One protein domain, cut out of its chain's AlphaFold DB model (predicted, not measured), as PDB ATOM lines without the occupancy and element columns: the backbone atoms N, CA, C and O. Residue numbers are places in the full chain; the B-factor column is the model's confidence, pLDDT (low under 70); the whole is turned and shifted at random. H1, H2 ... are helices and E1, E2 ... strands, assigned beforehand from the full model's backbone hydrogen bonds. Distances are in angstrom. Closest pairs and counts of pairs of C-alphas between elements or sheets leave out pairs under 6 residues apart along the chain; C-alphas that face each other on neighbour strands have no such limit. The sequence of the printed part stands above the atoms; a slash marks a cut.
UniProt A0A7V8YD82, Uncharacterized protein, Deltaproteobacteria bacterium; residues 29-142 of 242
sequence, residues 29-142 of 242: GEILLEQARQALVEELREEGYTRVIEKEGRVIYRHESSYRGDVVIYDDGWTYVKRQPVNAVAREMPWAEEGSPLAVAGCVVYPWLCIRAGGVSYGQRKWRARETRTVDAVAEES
ATOM      1  N   GLY A  29     134.790 135.142 144.773       87.31
ATOM      2  CA  GLY A  29     133.902 135.386 143.635       87.31
ATOM      3  C   GLY A  29     133.163 134.143 143.128       87.31
ATOM      4  O   GLY A  29     131.962 134.215 142.884       87.31
ATOM      5  N   GLU A  30     133.818 132.979 143.042       91.19
ATOM      6  CA  GLU A  30     133.173 131.754 142.538       91.19
ATOM      7  C   GLU A  30     132.110 131.226 143.511       91.19
ATOM      8  O   GLU A  30     131.033 130.805 143.086       91.19
ATOM      9  N   ILE A  31     132.365 131.326 144.822       92.12
ATOM     10  CA  ILE A  31     131.377 130.972 145.852       92.12
ATOM     11  C   ILE A  31     130.165 131.902 145.769       92.12
ATOM     12  O   ILE A  31     129.030 131.431 145.817       92.12
ATOM     13  N   LEU A  32     130.388 133.215 145.653       92.31
ATOM     14  CA  LEU A  32     129.302 134.195 145.576       92.31
ATOM     15  C   LEU A  32     128.469 134.027 144.299       92.31
ATOM     16  O   LEU A  32     127.245 134.147 144.353       92.31
ATOM     17  N   LEU A  33     129.110 133.706 143.173       95.00
ATOM     18  CA  LEU A  33     128.423 133.394 141.922       95.00
ATOM     19  C   LEU A  33     127.545 132.147 142.058       95.00
ATOM     20  O   LEU A  33     126.384 132.163 141.648       95.00
ATOM     21  N   GLU A  34     128.076 131.077 142.651       94.44
ATOM     22  CA  GLU A  34     127.325 129.837 142.852       94.44
ATOM     23  C   GLU A  34     126.160 130.034 143.834       94.44
ATOM     24  O   GLU A  34     125.058 129.547 143.591       94.44
ATOM     25  N   GLN A  35     126.347 130.820 144.896       95.88
ATOM     26  CA  GLN A  35     125.263 131.196 145.810       95.88
ATOM     27  C   GLN A  35     124.162 131.998 145.102       95.88
ATOM     28  O   GLN A  35     122.981 131.694 145.269       95.88
ATOM     29  N   ALA A  36     124.531 132.986 144.281       96.75
ATOM     30  CA  ALA A  36     123.570 133.770 143.506       96.75
ATOM     31  C   ALA A  36     122.811 132.900 142.490       96.75
ATOM     32  O   ALA A  36     121.593 133.017 142.350       96.75
ATOM     33  N   ARG A  37     123.512 131.966 141.833       96.75
ATOM     34  CA  ARG A  37     122.899 130.973 140.945       96.75
ATOM     35  C   ARG A  37     121.889 130.112 141.698       96.75
ATOM     36  O   ARG A  37     120.775 129.931 141.217       96.75
ATOM     37  N   GLN A  38     122.254 129.588 142.865       96.88
ATOM     38  CA  GLN A  38     121.368 128.745 143.672       96.88
ATOM     39  C   GLN A  38     120.118 129.493 144.136       96.88
ATOM     40  O   GLN A  38     119.032 128.920 144.075       96.88
ATOM     41  N   ALA A  39     120.243 130.767 144.522       97.62
ATOM     42  CA  ALA A  39     119.099 131.608 144.874       97.62
ATOM     43  C   ALA A  39     118.121 131.765 143.695       97.62
ATOM     44  O   ALA A  39     116.931 131.502 143.845       97.62
ATOM     45  N   LEU A  40     118.630 132.077 142.497       97.25
ATOM     46  CA  LEU A  40     117.817 132.171 141.279       97.25
ATOM     47  C   LEU A  40     117.127 130.842 140.927       97.25
ATOM     48  O   LEU A  40     115.982 130.822 140.474       97.25
ATOM     49  N   VAL A  41     117.817 129.717 141.125       97.31
ATOM     50  CA  VAL A  41     117.251 128.381 140.889       97.31
ATOM     51  C   VAL A  41     116.154 128.041 141.890       97.31
ATOM     52  O   VAL A  41     115.161 127.424 141.495       97.31
ATOM     53  N   GLU A  42     116.313 128.418 143.157       97.69
ATOM     54  CA  GLU A  42     115.285 128.195 144.170       97.69
ATOM     55  C   GLU A  42     114.037 129.031 143.874       97.69
ATOM     56  O   GLU A  42     112.952 128.463 143.802       97.69
ATOM     57  N   GLU A  43     114.185 130.314 143.537       97.75
ATOM     58  CA  GLU A  43     113.054 131.171 143.142       97.75
ATOM     59  C   GLU A  43     112.308 130.598 141.918       97.75
ATOM     60  O   GLU A  43     111.080 130.486 141.881       97.75
ATOM     61  N   LEU A  44     113.046 130.111 140.912       97.62
ATOM     62  CA  LEU A  44     112.446 129.432 139.759       97.62
ATOM     63  C   LEU A  44     111.705 128.148 140.147       97.62
ATOM     64  O   LEU A  44     110.664 127.825 139.559       97.62
ATOM     65  N   ARG A  45     112.223 127.397 141.122       97.50
ATOM     66  CA  ARG A  45     111.573 126.192 141.643       97.50
ATOM     67  C   ARG A  45     110.285 126.544 142.385       97.50
ATOM     68  O   ARG A  45     109.282 125.865 142.152       97.50
ATOM     69  N   GLU A  46     110.284 127.604 143.188       97.19
ATOM     70  CA  GLU A  46     109.095 128.136 143.868       97.19
ATOM     71  C   GLU A  46     108.018 128.588 142.863       97.19
ATOM     72  O   GLU A  46     106.834 128.275 143.023       97.19
ATOM     73  N   GLU A  47     108.421 129.176 141.731       97.12
ATOM     74  CA  GLU A  47     107.530 129.504 140.608       97.12
ATOM     75  C   GLU A  47     107.059 128.281 139.783       97.12
ATOM     76  O   GLU A  47     106.251 128.419 138.851       97.12
ATOM     77  N   GLY A  48     107.516 127.071 140.119       97.12
ATOM     78  CA  GLY A  48     107.090 125.799 139.520       97.12
ATOM     79  C   GLY A  48     107.901 125.350 138.298       97.12
ATOM     80  O   GLY A  48     107.461 124.474 137.540       97.12
ATOM     81  N   TYR A  49     109.074 125.939 138.055       97.44
ATOM     82  CA  TYR A  49     109.984 125.517 136.990       97.44
ATOM     83  C   TYR A  49     110.860 124.348 137.458       97.44
ATOM     84  O   TYR A  49     111.966 124.523 137.953       97.44
ATOM     85  N   THR A  50     110.367 123.120 137.288       95.69
ATOM     86  CA  THR A  50     111.009 121.915 137.845       95.69
ATOM     87  C   THR A  50     111.931 121.179 136.878       95.69
ATOM     88  O   THR A  50     112.838 120.470 137.311       95.69
ATOM     89  N   ARG A  51     111.715 121.302 135.564       92.44
ATOM     90  CA  ARG A  51     112.483 120.545 134.568       92.44
ATOM     91  C   ARG A  51     113.656 121.368 134.052       92.44
ATOM     92  O   ARG A  51     113.444 122.399 133.423       92.44
ATOM     93  N   VAL A  52     114.867 120.855 134.237       96.62
ATOM     94  CA  VAL A  52     116.115 121.486 133.789       96.62
ATOM     95  C   VAL A  52     116.603 120.817 132.504       96.62
ATOM     96  O   VAL A  52     116.593 119.592 132.387       96.62
ATOM     97  N   ILE A  53     116.977 121.619 131.508       95.75
ATOM     98  CA  ILE A  53     117.578 121.159 130.253       95.75
ATOM     99  C   ILE A  53     118.824 122.002 129.994       95.75
ATOM    100  O   ILE A  53     118.714 123.194 129.708       95.75
ATOM    101  N   GLU A  54     119.994 121.382 130.040       96.88
ATOM    102  CA  GLU A  54     121.261 122.026 129.691       96.88
ATOM    103  C   GLU A  54     121.508 121.920 128.184       96.88
ATOM    104  O   GLU A  54     121.329 120.857 127.580       96.88
ATOM    105  N   LYS A  55     121.869 123.037 127.545       94.62
ATOM    106  CA  LYS A  55     122.163 123.068 126.110       94.62
ATOM    107  C   LYS A  55     123.113 124.209 125.769       94.62
ATOM    108  O   LYS A  55     122.665 125.344 125.774       94.62
ATOM    109  N   GLU A  56     124.335 123.896 125.336       93.06
ATOM    110  CA  GLU A  56     125.266 124.837 124.671       93.06
ATOM    111  C   GLU A  56     125.347 126.220 125.356       93.06
ATOM    112  O   GLU A  56     124.851 127.210 124.818       93.06
ATOM    113  N   GLY A  57     125.932 126.280 126.557       93.56
ATOM    114  CA  GLY A  57     126.183 127.543 127.276       93.56
ATOM    115  C   GLY A  57     124.938 128.233 127.849       93.56
ATOM    116  O   GLY A  57     124.904 129.449 128.041       93.56
ATOM    117  N   ARG A  58     123.855 127.470 128.031       96.25
ATOM    118  CA  ARG A  58     122.636 127.922 128.707       96.25
ATOM    119  C   ARG A  58     121.902 126.775 129.376       96.25
ATOM    120  O   ARG A  58     121.928 125.624 128.921       96.25
ATOM    121  N   VAL A  59     121.138 127.135 130.393       97.44
ATOM    122  CA  VAL A  59     120.242 126.257 131.133       97.44
ATOM    123  C   VAL A  59     118.805 126.706 130.894       97.44
ATOM    124  O   VAL A  59     118.462 127.882 130.999       97.44
ATOM    125  N   ILE A  60     117.948 125.764 130.510       97.56
ATOM    126  CA  ILE A  60     116.535 126.008 130.230       97.56
ATOM    127  C   ILE A  60     115.710 125.390 131.355       97.56
ATOM    128  O   ILE A  60     115.624 124.167 131.475       97.56
ATOM    129  N   TYR A  61     115.057 126.247 132.127       97.56
ATOM    130  CA  TYR A  61     114.103 125.884 133.160       97.56
ATOM    131  C   TYR A  61     112.704 125.852 132.557       97.56
ATOM    132  O   TYR A  61     112.188 126.842 132.033       97.56
ATOM    133  N   ARG A  62     112.075 124.682 132.598       95.88
ATOM    134  CA  ARG A  62     110.780 124.417 131.982       95.88
ATOM    135  C   ARG A  62     109.717 124.206 133.048       95.88
ATOM    136  O   ARG A  62     109.806 123.289 133.862       95.88
ATOM    137  N   HIS A  63     108.667 125.017 132.974       95.81
ATOM    138  CA  HIS A  63     107.487 124.853 133.811       95.81
ATOM    139  C   HIS A  63     106.622 123.681 133.318       95.81
ATOM    140  O   HIS A  63     106.489 123.456 132.109       95.81
ATOM    141  N   GLU A  64     105.982 122.957 134.237       90.69
ATOM    142  CA  GLU A  64     105.117 121.817 133.897       90.69
ATOM    143  C   GLU A  64     103.911 122.247 133.038       90.69
ATOM    144  O   GLU A  64     103.575 121.638 132.016       90.69
ATOM    145  N   SER A  65     103.274 123.347 133.441       91.19
ATOM    146  CA  SER A  65     102.225 124.013 132.666       91.19
ATOM    147  C   SER A  65     102.792 124.779 131.466       91.19
ATOM    148  O   SER A  65     103.479 125.786 131.632       91.19
ATOM    149  N   SER A  66     102.410 124.379 130.252       90.19
ATOM    150  CA  SER A  66     102.996 124.906 129.011       90.19
ATOM    151  C   SER A  66     102.668 126.361 128.672       90.19
ATOM    152  O   SER A  66     103.349 126.970 127.848       90.19
ATOM    153  N   TYR A  67     101.657 126.951 129.312       91.00
ATOM    154  CA  TYR A  67     101.312 128.365 129.130       91.00
ATOM    155  C   TYR A  67     102.254 129.326 129.881       91.00
ATOM    156  O   TYR A  67     102.169 130.530 129.653       91.00
ATOM    157  N   ARG A  68     103.122 128.824 130.777       94.62
ATOM    158  CA  ARG A  68     104.080 129.643 131.546       94.62
ATOM    159  C   ARG A  68     105.447 129.816 130.879       94.62
ATOM    160  O   ARG A  68     106.209 130.673 131.305       94.62
ATOM    161  N   GLY A  69     105.734 129.068 129.814       95.12
ATOM    162  CA  GLY A  69     106.981 129.228 129.068       95.12
ATOM    163  C   GLY A  69     108.160 128.405 129.568       95.12
ATOM    164  O   GLY A  69     108.034 127.572 130.464       95.12
ATOM    165  N   ASP A  70     109.294 128.664 128.933       96.94
ATOM    166  CA  ASP A  70     110.626 128.246 129.344       96.94
ATOM    167  C   ASP A  70     111.393 129.504 129.786       96.94
ATOM    168  O   ASP A  70     111.399 130.499 129.055       96.94
ATOM    169  N   VAL A  71     112.038 129.459 130.950       97.94
ATOM    170  CA  VAL A  71     113.024 130.460 131.378       97.94
ATOM    171  C   VAL A  71     114.386 129.977 130.902       97.94
ATOM    172  O   VAL A  71     114.763 128.831 131.135       97.94
ATOM    173  N   VAL A  72     115.107 130.823 130.182       97.81
ATOM    174  CA  VAL A  72     116.435 130.511 129.663       97.81
ATOM    175  C   VAL A  72     117.436 131.401 130.375       97.81
ATOM    176  O   VAL A  72     117.275 132.619 130.349       97.81
ATOM    177  N   ILE A  73     118.449 130.781 130.971       97.31
ATOM    178  CA  ILE A  73     119.553 131.439 131.667       97.31
ATOM    179  C   ILE A  73     120.831 131.107 130.907       97.31
ATOM    180  O   ILE A  73     121.106 129.929 130.671       97.31
ATOM    181  N   TYR A  74     121.575 132.119 130.487       96.62
ATOM    182  CA  TYR A  74     122.888 131.960 129.866       96.62
ATOM    183  C   TYR A  74     124.006 132.034 130.909       96.62
ATOM    184  O   TYR A  74     123.797 132.497 132.031       96.62
ATOM    185  N   ASP A  75     125.197 131.585 130.520       93.31
ATOM    186  CA  ASP A  75     126.381 131.613 131.385       93.31
ATOM    187  C   ASP A  75     126.856 133.039 131.723       93.31
ATOM    188  O   ASP A  75     127.557 133.217 132.712       93.31
ATOM    189  N   ASP A  76     126.451 134.047 130.941       89.75
ATOM    190  CA  ASP A  76     126.733 135.476 131.159       89.75
ATOM    191  C   ASP A  76     125.743 136.159 132.126       89.75
ATOM    192  O   ASP A  76     125.792 137.373 132.320       89.75
ATOM    193  N   GLY A  77     124.822 135.396 132.722       91.50
ATOM    194  CA  GLY A  77     123.781 135.922 133.602       91.50
ATOM    195  C   GLY A  77     122.552 136.461 132.872       91.50
ATOM    196  O   GLY A  77     121.568 136.813 133.523       91.50
ATOM    197  N   TRP A  78     122.537 136.488 131.533       94.06
ATOM    198  CA  TRP A  78     121.364 136.933 130.791       94.06
ATOM    199  C   TRP A  78     120.204 135.953 130.967       94.06
ATOM    200  O   TRP A  78     120.326 134.747 130.733       94.06
ATOM    201  N   THR A  79     119.032 136.487 131.312       95.44
ATOM    202  CA  THR A  79     117.807 135.698 131.460       95.44
ATOM    203  C   THR A  79     116.707 136.215 130.547       95.44
ATOM    204  O   THR A  79     116.529 137.417 130.358       95.44
ATOM    205  N   TYR A  80     115.940 135.302 129.954       96.38
ATOM    206  CA  TYR A  80     114.712 135.671 129.256       96.38
ATOM    207  C   TYR A  80     113.688 134.541 129.286       96.38
ATOM    208  O   TYR A  80     114.021 133.357 129.379       96.38
ATOM    209  N   VAL A  81     112.417 134.913 129.162       97.12
ATOM    210  CA  VAL A  81     111.301 133.969 129.124       97.12
ATOM    211  C   VAL A  81     110.838 133.813 127.684       97.12
ATOM    212  O   VAL A  81     110.569 134.787 126.986       97.12
ATOM    213  N   LYS A  82     110.701 132.574 127.219       95.75
ATOM    214  CA  LYS A  82     110.162 132.277 125.887       95.75
ATOM    215  C   LYS A  82     108.986 131.326 125.954       95.75
ATOM    216  O   LYS A  82     108.815 130.558 126.899       95.75
ATOM    217  N   ARG A  83     108.170 131.333 124.903       95.75
ATOM    218  CA  ARG A  83     107.078 130.367 124.758       95.75
ATOM    219  C   ARG A  83     107.641 128.957 124.635       95.75
ATOM    220  O   ARG A  83     108.605 128.734 123.903       95.75
ATOM    221  N   GLN A  84     106.980 128.004 125.285       93.56
ATOM    222  CA  GLN A  84     107.280 126.599 125.040       93.56
ATOM    223  C   GLN A  84     106.882 126.245 123.604       93.56
ATOM    224  O   GLN A  84     105.776 126.606 123.177       93.56
ATOM    225  N   PRO A  85     107.744 125.539 122.854       90.00
ATOM    226  CA  PRO A  85     107.353 125.003 121.562       90.00
ATOM    227  C   PRO A  85     106.247 123.957 121.737       90.00
ATOM    228  O   PRO A  85     106.024 123.430 122.831       90.00
ATOM    229  N   VAL A  86     105.556 123.638 120.641       86.56
ATOM    230  CA  VAL A  86     104.646 122.493 120.627       86.56
ATOM    231  C   VAL A  86     105.478 121.242 120.868       86.56
ATOM    232  O   VAL A  86     106.316 120.882 120.046       86.56
ATOM    233  N   ASN A  87     105.242 120.592 122.001       82.69
ATOM    234  CA  ASN A  87     105.896 119.342 122.341       82.69
ATOM    235  C   ASN A  87     104.845 118.234 122.351       82.69
ATOM    236  O   ASN A  87     103.797 118.366 122.993       82.69
ATOM    237  N   ALA A  88     105.140 117.147 121.642       78.38
ATOM    238  CA  ALA A  88     104.448 115.886 121.840       78.38
ATOM    239  C   ALA A  88     105.063 115.236 123.080       78.38
ATOM    240  O   ALA A  88     106.201 114.774 123.048       78.38
ATOM    241  N   VAL A  89     104.334 115.265 124.190       79.50
ATOM    242  CA  VAL A  89     104.718 114.522 125.387       79.50
ATOM    243  C   VAL A  89     103.851 113.279 125.382       79.50
ATOM    244  O   VAL A  89     102.631 113.380 125.514       79.50
ATOM    245  N   ALA A  90     104.471 112.120 125.163       76.62
ATOM    246  CA  ALA A  90     103.797 110.835 125.269       76.62
ATOM    247  C   ALA A  90     103.500 110.570 126.746       76.62
ATOM    248  O   ALA A  90     104.269 109.883 127.407       76.62
ATOM    249  N   ARG A  91     102.434 111.204 127.253       74.19
ATOM    250  CA  ARG A  91     101.981 111.084 128.640       74.19
ATOM    251  C   ARG A  91     101.755 109.625 128.999       74.19
ATOM    252  O   ARG A  91     101.437 108.809 128.135       74.19
ATOM    253  N   GLU A  92     101.837 109.355 130.294       74.88
ATOM    254  CA  GLU A  92     101.274 108.143 130.864       74.88
ATOM    255  C   GLU A  92      99.811 108.010 130.418       74.88
ATOM    256  O   GLU A  92      98.971 108.891 130.639       74.88
ATOM    257  N   MET A  93      99.546 106.927 129.699       79.69
ATOM    258  CA  MET A  93      98.213 106.522 129.285       79.69
ATOM    259  C   MET A  93      97.746 105.422 130.241       79.69
ATOM    260  O   MET A  93      98.583 104.691 130.768       79.69
ATOM    261  N   PRO A  94      96.431 105.191 130.404       83.88
ATOM    262  CA  PRO A  94      95.923 104.126 131.279       83.88
ATOM    263  C   PRO A  94      96.458 102.716 130.958       83.88
ATOM    264  O   PRO A  94      96.279 101.791 131.741       83.88
ATOM    265  N   TRP A  95      97.065 102.543 129.782       85.19
ATOM    266  CA  TRP A  95      97.574 101.286 129.239       85.19
ATOM    267  C   TRP A  95      99.059 101.339 128.837       85.19
ATOM    268  O   TRP A  95      99.542 100.387 128.224       85.19
ATOM    269  N   ALA A  96      99.778 102.441 129.088       87.06
ATOM    270  CA  ALA A  96     101.176 102.583 128.674       87.06
ATOM    271  C   ALA A  96     101.937 103.611 129.523       87.06
ATOM    272  O   ALA A  96     101.454 104.723 129.738       87.06
ATOM    273  N   GLU A  97     103.156 103.258 129.927       86.88
ATOM    274  CA  GLU A  97     104.066 104.152 130.652       86.88
ATOM    275  C   GLU A  97     104.499 105.350 129.788       86.88
ATOM    276  O   GLU A  97     104.557 105.258 128.552       86.88
ATOM    277  N   GLU A  98     104.818 106.471 130.445       85.19
ATOM    278  CA  GLU A  98     105.290 107.698 129.795       85.19
ATOM    279  C   GLU A  98     106.516 107.414 128.909       85.19
ATOM    280  O   GLU A  98     107.458 106.732 129.306       85.19
ATOM    281  N   GLY A  99     106.503 107.917 127.673       82.75
ATOM    282  CA  GLY A  99     107.615 107.744 126.730       82.75
ATOM    283  C   GLY A  99     107.756 106.348 126.106       82.75
ATOM    284  O   GLY A  99     108.601 106.170 125.227       82.75
ATOM    285  N   SER A 100     106.927 105.368 126.482       88.25
ATOM    286  CA  SER A 100     106.948 104.043 125.853       88.25
ATOM    287  C   SER A 100     106.532 104.105 124.368       88.25
ATOM    288  O   SER A 100     105.714 104.951 123.985       88.25
ATOM    289  N   PRO A 101     107.012 103.186 123.502       88.25
ATOM    290  CA  PRO A 101     106.582 103.128 122.099       88.25
ATOM    291  C   PRO A 101     105.060 103.036 121.937       88.25
ATOM    292  O   PRO A 101     104.496 103.559 120.978       88.25
ATOM    293  N   LEU A 102     104.386 102.404 122.902       87.31
ATOM    294  CA  LEU A 102     102.937 102.235 122.915       87.31
ATOM    295  C   LEU A 102     102.213 103.539 123.294       87.31
ATOM    296  O   LEU A 102     101.192 103.862 122.684       87.31
ATOM    297  N   ALA A 103     102.774 104.342 124.208       86.50
ATOM    298  CA  ALA A 103     102.296 105.698 124.482       86.50
ATOM    299  C   ALA A 103     102.484 106.614 123.260       86.50
ATOM    300  O   ALA A 103     101.555 107.324 122.874       86.50
ATOM    301  N   VAL A 104     103.636 106.534 122.582       85.12
ATOM    302  CA  VAL A 104     103.902 107.282 121.339       85.12
ATOM    303  C   VAL A 104     102.927 106.884 120.224       85.12
ATOM    304  O   VAL A 104     102.368 107.758 119.562       85.12
ATOM    305  N   ALA A 105     102.659 105.587 120.036       87.25
ATOM    306  CA  ALA A 105     101.656 105.115 119.079       87.25
ATOM    307  C   ALA A 105     100.247 105.625 119.432       87.25
ATOM    308  O   ALA A 105      99.502 106.066 118.553       87.25
ATOM    309  N   GLY A 106      99.909 105.657 120.725       86.19
ATOM    310  CA  GLY A 106      98.683 106.275 121.228       86.19
ATOM    311  C   GLY A 106      98.552 107.749 120.832       86.19
ATOM    312  O   GLY A 106      97.457 108.186 120.486       86.19
ATOM    313  N   CYS A 107      99.656 108.497 120.782       86.38
ATOM    314  CA  CYS A 107      99.667 109.893 120.337       86.38
ATOM    315  C   CYS A 107      99.359 110.077 118.848       86.38
ATOM    316  O   CYS A 107      98.894 111.146 118.460       86.38
ATOM    317  N   VAL A 108      99.592 109.067 118.006       87.69
ATOM    318  CA  VAL A 108      99.208 109.119 116.585       87.69
ATOM    319  C   VAL A 108      97.694 108.976 116.439       87.69
ATOM    320  O   VAL A 108      97.082 109.683 115.643       87.69
ATOM    321  N   VAL A 109      97.084 108.091 117.233       89.25
ATOM    322  CA  VAL A 109      95.632 107.846 117.215       89.25
ATOM    323  C   VAL A 109      94.868 108.977 117.911       89.25
ATOM    324  O   VAL A 109      93.820 109.410 117.435       89.25
ATOM    325  N   TYR A 110      95.412 109.488 119.019       88.69
ATOM    326  CA  TYR A 110      94.788 110.495 119.874       88.69
ATOM    327  C   TYR A 110      95.723 111.697 120.108       88.69
ATOM    328  O   TYR A 110      96.154 111.950 121.237       88.69
ATOM    329  N   PRO A 111      96.039 112.487 119.064       85.00
ATOM    330  CA  PRO A 111      97.039 113.555 119.141       85.00
ATOM    331  C   PRO A 111      96.705 114.637 120.170       85.00
ATOM    332  O   PRO A 111      97.608 115.192 120.793       85.00
ATOM    333  N   TRP A 112      95.423 114.903 120.432       84.12
ATOM    334  CA  TRP A 112      95.009 115.883 121.442       84.12
ATOM    335  C   TRP A 112      95.378 115.487 122.879       84.12
ATOM    336  O   TRP A 112      95.462 116.365 123.734       84.12
ATOM    337  N   LEU A 113      95.613 114.197 123.160       84.25
ATOM    338  CA  LEU A 113      96.061 113.738 124.480       84.25
ATOM    339  C   LEU A 113      97.560 113.984 124.706       84.25
ATOM    340  O   LEU A 113      97.981 114.157 125.850       84.25
ATOM    341  N   CYS A 114      98.351 114.051 123.632       83.62
ATOM    342  CA  CYS A 114      99.811 114.143 123.713       83.62
ATOM    343  C   CYS A 114     100.390 115.501 123.305       83.62
ATOM    344  O   CYS A 114     101.480 115.873 123.744       83.62
ATOM    345  N   ILE A 115      99.696 116.256 122.452       82.50
ATOM    346  CA  ILE A 115     100.179 117.548 121.969       82.50
ATOM    347  C   ILE A 115      99.867 118.624 123.009       82.50
ATOM    348  O   ILE A 115      98.727 119.071 123.158       82.50
ATOM    349  N   ARG A 116     100.900 119.123 123.696       79.69
ATOM    350  CA  ARG A 116     100.778 120.337 124.513       79.69
ATOM    351  C   ARG A 116     100.979 121.565 123.632       79.69
ATOM    352  O   ARG A 116     102.076 122.101 123.525       79.69
ATOM    353  N   ALA A 117      99.886 122.052 123.049       79.31
ATOM    354  CA  ALA A 117      99.870 123.317 122.310       79.31
ATOM    355  C   ALA A 117      99.738 124.562 123.214       79.31
ATOM    356  O   ALA A 117      99.667 125.677 122.702       79.31
ATOM    357  N   GLY A 118      99.691 124.397 124.544       73.12
ATOM    358  CA  GLY A 118      99.286 125.446 125.492       73.12
ATOM    359  C   GLY A 118     100.003 126.787 125.308       73.12
ATOM    360  O   GLY A 118      99.333 127.811 125.185       73.12
ATOM    361  N   GLY A 119     101.332 126.790 125.174       79.19
ATOM    362  CA  GLY A 119     102.107 128.018 124.950       79.19
ATOM    363  C   GLY A 119     101.831 128.709 123.606       79.19
ATOM    364  O   GLY A 119     101.877 129.936 123.517       79.19
ATOM    365  N   VAL A 120     101.485 127.950 122.562       85.44
ATOM    366  CA  VAL A 120     101.190 128.477 121.215       85.44
ATOM    367  C   VAL A 120      99.736 128.935 121.099       85.44
ATOM    368  O   VAL A 120      99.463 129.975 120.507       85.44
ATOM    369  N   SER A 121      98.806 128.225 121.741       87.19
ATOM    370  CA  SER A 121      97.383 128.592 121.786       87.19
ATOM    371  C   SER A 121      97.088 129.841 122.630       87.19
ATOM    372  O   SER A 121      95.995 130.402 122.565       87.19
ATOM    373  N   TYR A 122      98.052 130.295 123.437       89.19
ATOM    374  CA  TYR A 122      97.874 131.445 124.312       89.19
ATOM    375  C   TYR A 122      98.011 132.763 123.531       89.19
ATOM    376  O   TYR A 122      99.029 133.034 122.883       89.19
ATOM    377  N   GLY A 123      96.981 133.612 123.599       94.50
ATOM    378  CA  GLY A 123      96.976 134.906 122.910       94.50
ATOM    379  C   GLY A 123      98.129 135.815 123.358       94.50
ATOM    380  O   GLY A 123      98.451 135.870 124.545       94.50
ATOM    381  N   GLN A 124      98.723 136.570 122.424       94.88
ATOM    382  CA  GLN A 124      99.939 137.377 122.649       94.88
ATOM    383  C   GLN A 124      99.861 138.309 123.860       94.88
ATOM    384  O   GLN A 124     100.816 138.407 124.623       94.88
ATOM    385  N   ARG A 125      98.710 138.953 124.082       96.06
ATOM    386  CA  ARG A 125      98.511 139.844 125.233       96.06
ATOM    387  C   ARG A 125      98.557 139.098 126.567       96.06
ATOM    388  O   ARG A 125      99.181 139.574 127.508       96.06
ATOM    389  N   LYS A 126      97.898 137.938 126.650       95.00
ATOM    390  CA  LYS A 126      97.894 137.129 127.874       95.00
ATOM    391  C   LYS A 126      99.276 136.537 128.134       95.00
ATOM    392  O   LYS A 126      99.694 136.488 129.283       95.00
ATOM    393  N   TRP A 127      99.969 136.121 127.071       95.00
ATOM    394  CA  TRP A 127     101.345 135.638 127.143       95.00
ATOM    395  C   TRP A 127     102.279 136.701 127.720       95.00
ATOM    396  O   TRP A 127     102.890 136.441 128.745       95.00
ATOM    397  N   ARG A 128     102.299 137.913 127.148       95.81
ATOM    398  CA  ARG A 128     103.132 139.016 127.655       95.81
ATOM    399  C   ARG A 128     102.861 139.321 129.125       95.81
ATOM    400  O   ARG A 128     103.787 139.491 129.894       95.81
ATOM    401  N   ALA A 129     101.593 139.315 129.542       96.38
ATOM    402  CA  ALA A 129     101.252 139.518 130.949       96.38
ATOM    403  C   ALA A 129     101.776 138.402 131.871       96.38
ATOM    404  O   ALA A 129     101.982 138.645 133.055       96.38
ATOM    405  N   ARG A 130     101.951 137.173 131.367       95.38
ATOM    406  CA  ARG A 130     102.554 136.076 132.134       95.38
ATOM    407  C   ARG A 130     104.076 136.171 132.133       95.38
ATOM    408  O   ARG A 130     104.660 136.004 133.188       95.38
ATOM    409  N   GLU A 131     104.663 136.465 130.980       96.00
ATOM    410  CA  GLU A 131     106.090 136.744 130.809       96.00
ATOM    411  C   GLU A 131     106.553 137.840 131.769       96.00
ATOM    412  O   GLU A 131     107.448 137.581 132.559       96.00
ATOM    413  N   THR A 132     105.873 138.992 131.800       97.00
ATOM    414  CA  THR A 132     106.167 140.074 132.752       97.00
ATOM    415  C   THR A 132     106.125 139.586 134.196       97.00
ATOM    416  O   THR A 132     107.076 139.806 134.917       97.00
ATOM    417  N   ARG A 133     105.094 138.833 134.609       96.81
ATOM    418  CA  ARG A 133     105.025 138.314 135.989       96.81
ATOM    419  C   ARG A 133     106.167 137.367 136.337       96.81
ATOM    420  O   ARG A 133     106.644 137.412 137.456       96.81
ATOM    421  N   THR A 134     106.546 136.485 135.414       96.31
ATOM    422  CA  THR A 134     107.674 135.576 135.634       96.31
ATOM    423  C   THR A 134     108.976 136.364 135.732       96.31
ATOM    424  O   THR A 134     109.764 136.085 136.619       96.31
ATOM    425  N   VAL A 135     109.194 137.340 134.843       96.12
ATOM    426  CA  VAL A 135     110.382 138.205 134.880       96.12
ATOM    427  C   VAL A 135     110.427 138.998 136.181       96.12
ATOM    428  O   VAL A 135     111.462 138.996 136.826       96.12
ATOM    429  N   ASP A 136     109.314 139.613 136.587       97.19
ATOM    430  CA  ASP A 136     109.218 140.392 137.822       97.19
ATOM    431  C   ASP A 136     109.487 139.530 139.066       97.19
ATOM    432  O   ASP A 136     110.098 140.018 140.010       97.19
ATOM    433  N   ALA A 137     109.050 138.263 139.065       97.06
ATOM    434  CA  ALA A 137     109.260 137.340 140.183       97.06
ATOM    435  C   ALA A 137     110.741 136.996 140.393       97.06
ATOM    436  O   ALA A 137     111.189 136.955 141.525       97.06
ATOM    437  N   VAL A 138     111.507 136.813 139.311       96.88
ATOM    438  CA  VAL A 138     112.932 136.427 139.380       96.88
ATOM    439  C   VAL A 138     113.890 137.601 139.156       96.88
ATOM    440  O   VAL A 138     115.086 137.396 138.943       96.88
ATOM    441  N   ALA A 139     113.369 138.830 139.087       95.44
ATOM    442  CA  ALA A 139     114.126 139.992 138.627       95.44
ATOM    443  C   ALA A 139     115.322 140.294 139.532       95.44
ATOM    444  O   ALA A 139     116.392 140.645 139.033       95.44
ATOM    445  N   GLU A 140     115.141 140.160 140.845       97.00
ATOM    446  CA  GLU A 140     116.174 140.493 141.820       97.00
ATOM    447  C   GLU A 140     117.306 139.467 141.800       97.00
ATOM    448  O   GLU A 140     118.469 139.826 141.627       97.00
ATOM    449  N   GLU A 141     116.975 138.183 141.881       97.56
ATOM    450  CA  GLU A 141     117.941 137.086 141.880       97.56
ATOM    451  C   GLU A 141     118.689 137.022 140.546       97.56
ATOM    452  O   GLU A 141     119.896 136.784 140.516       97.56
ATOM    453  N   SER A 142     117.993 137.292 139.438       95.62
ATOM    454  CA  SER A 142     118.595 137.397 138.108       95.62
ATOM    455  C   SER A 142     119.592 138.553 138.026       95.62
ATOM    456  O   SER A 142     120.707 138.371 137.532       95.62
TER     457      SER A 142
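This is residues 29 to 142 of the 242 residues of an uncharacterized protein of Deltaproteobacteria bacterium (UniProt A0A7V8YD82). A small four-stranded sheet, E1 to E4, has the helices H1 and H5 over one face and the other face bare; from this body a thin arm of two stretches, paired at residues 87 to 88 and 115 to 116, leads to a small head with H2 and H3. H1 runs on past the sheet with its first residues at the end far from that head, and the short H6 packs on H1. The printed part has 114 residues with six named helices and four named strands, in the order H1 E1 E2 E3 E4 H2 H3 H4 H5 H6; the sheet's order is E1 E2 E3 E4, antiparallel throughout, and the class is mixed, helices and strands. The whole is only just loose, close to compact, with a radius of gyration of the C-alphas of 16.4 A, and it is elongated, spanning 53 by 33 by 24 A.

Begin with H1, residues 29 to 46, which is on the sheet of E1, residues 51 to 54, E2, residues 58 to 62, E3, residues 70 to 74, and E4, residues 79 to 82. Look at its residues 37 to 45, which come within 10 A of the sheet: H1 lies over E2 at a height over the sheet of 10.4 A and runs along the strands, at 7 degrees to E2 on the local plane. The strands form a meander, each the antiparallel neighbour of the one before. In the hairpin of E1 and E2, N 53 and O 60 are 2.9 A apart; in that of E2 and E3, N 61 and O 71 are 2.8 A apart; in that of E3 and E4, N 72 and O 80 are 2.9 A apart, each within hydrogen-bond range. Farther along, H2, residues 101 to 109, and H3, residues 111 to 114, are close but not clearly touching, with the C-alphas of Cys 107 and Cys 114 closest at 5.4 A; neither is on the sheet. H4, residues 118 to 121, is not on the sheet and is apart from E4. H5, residues 124 to 137, is on the same face as H1, over E4 at a height over the sheet of 9.0 A and along the strands, at 26 degrees to E4 on the local plane; the closest C-alphas of the two, Val 81 and Glu 131, are 6.1 A apart. H1 and H5 are close but not clearly touching, with Glu 43 and Ala 137 closest at 7.8 A between C-alphas, at a steep tilt of 48 degrees, opposite ways. H6, residues 139 to 142, touches H1 at that helix's residues 36 to 43 alone, with the C-alphas of Leu 40 and Glu 141 closest at 5.0 A. In H1, H2 and H5 every O i to N i+4 pair is within hydrogen-bond range, while H3, H4 and H6 are too short for such a pair.

Find C-alpha 29 at (133.902, 135.386, 143.635); from there H1 runs 25.8 A to C-alpha 46. E1 is 10.2 A long, E2 and E3 12.8 A each, and E4 10.1 A. At C-alpha 101, (106.582, 103.128, 122.099), H2 begins and runs 12.9 A; H3 is 5.4 A long, and H4 5.2 A. H5 runs 19.9 A, and H6, 5.2 A long, ends at C-alpha 142, (118.595, 137.397, 138.108).

The two C-alphas farthest apart, those of Gly 29 and Val 109, are 54.0 A apart. The printed part has no cut. The link from E4 to H2, residues 83 to 100, is long, and that from E2 to E3 is short. The mean pLDDT of the printed part is 91.6, and no printed residue is under 70.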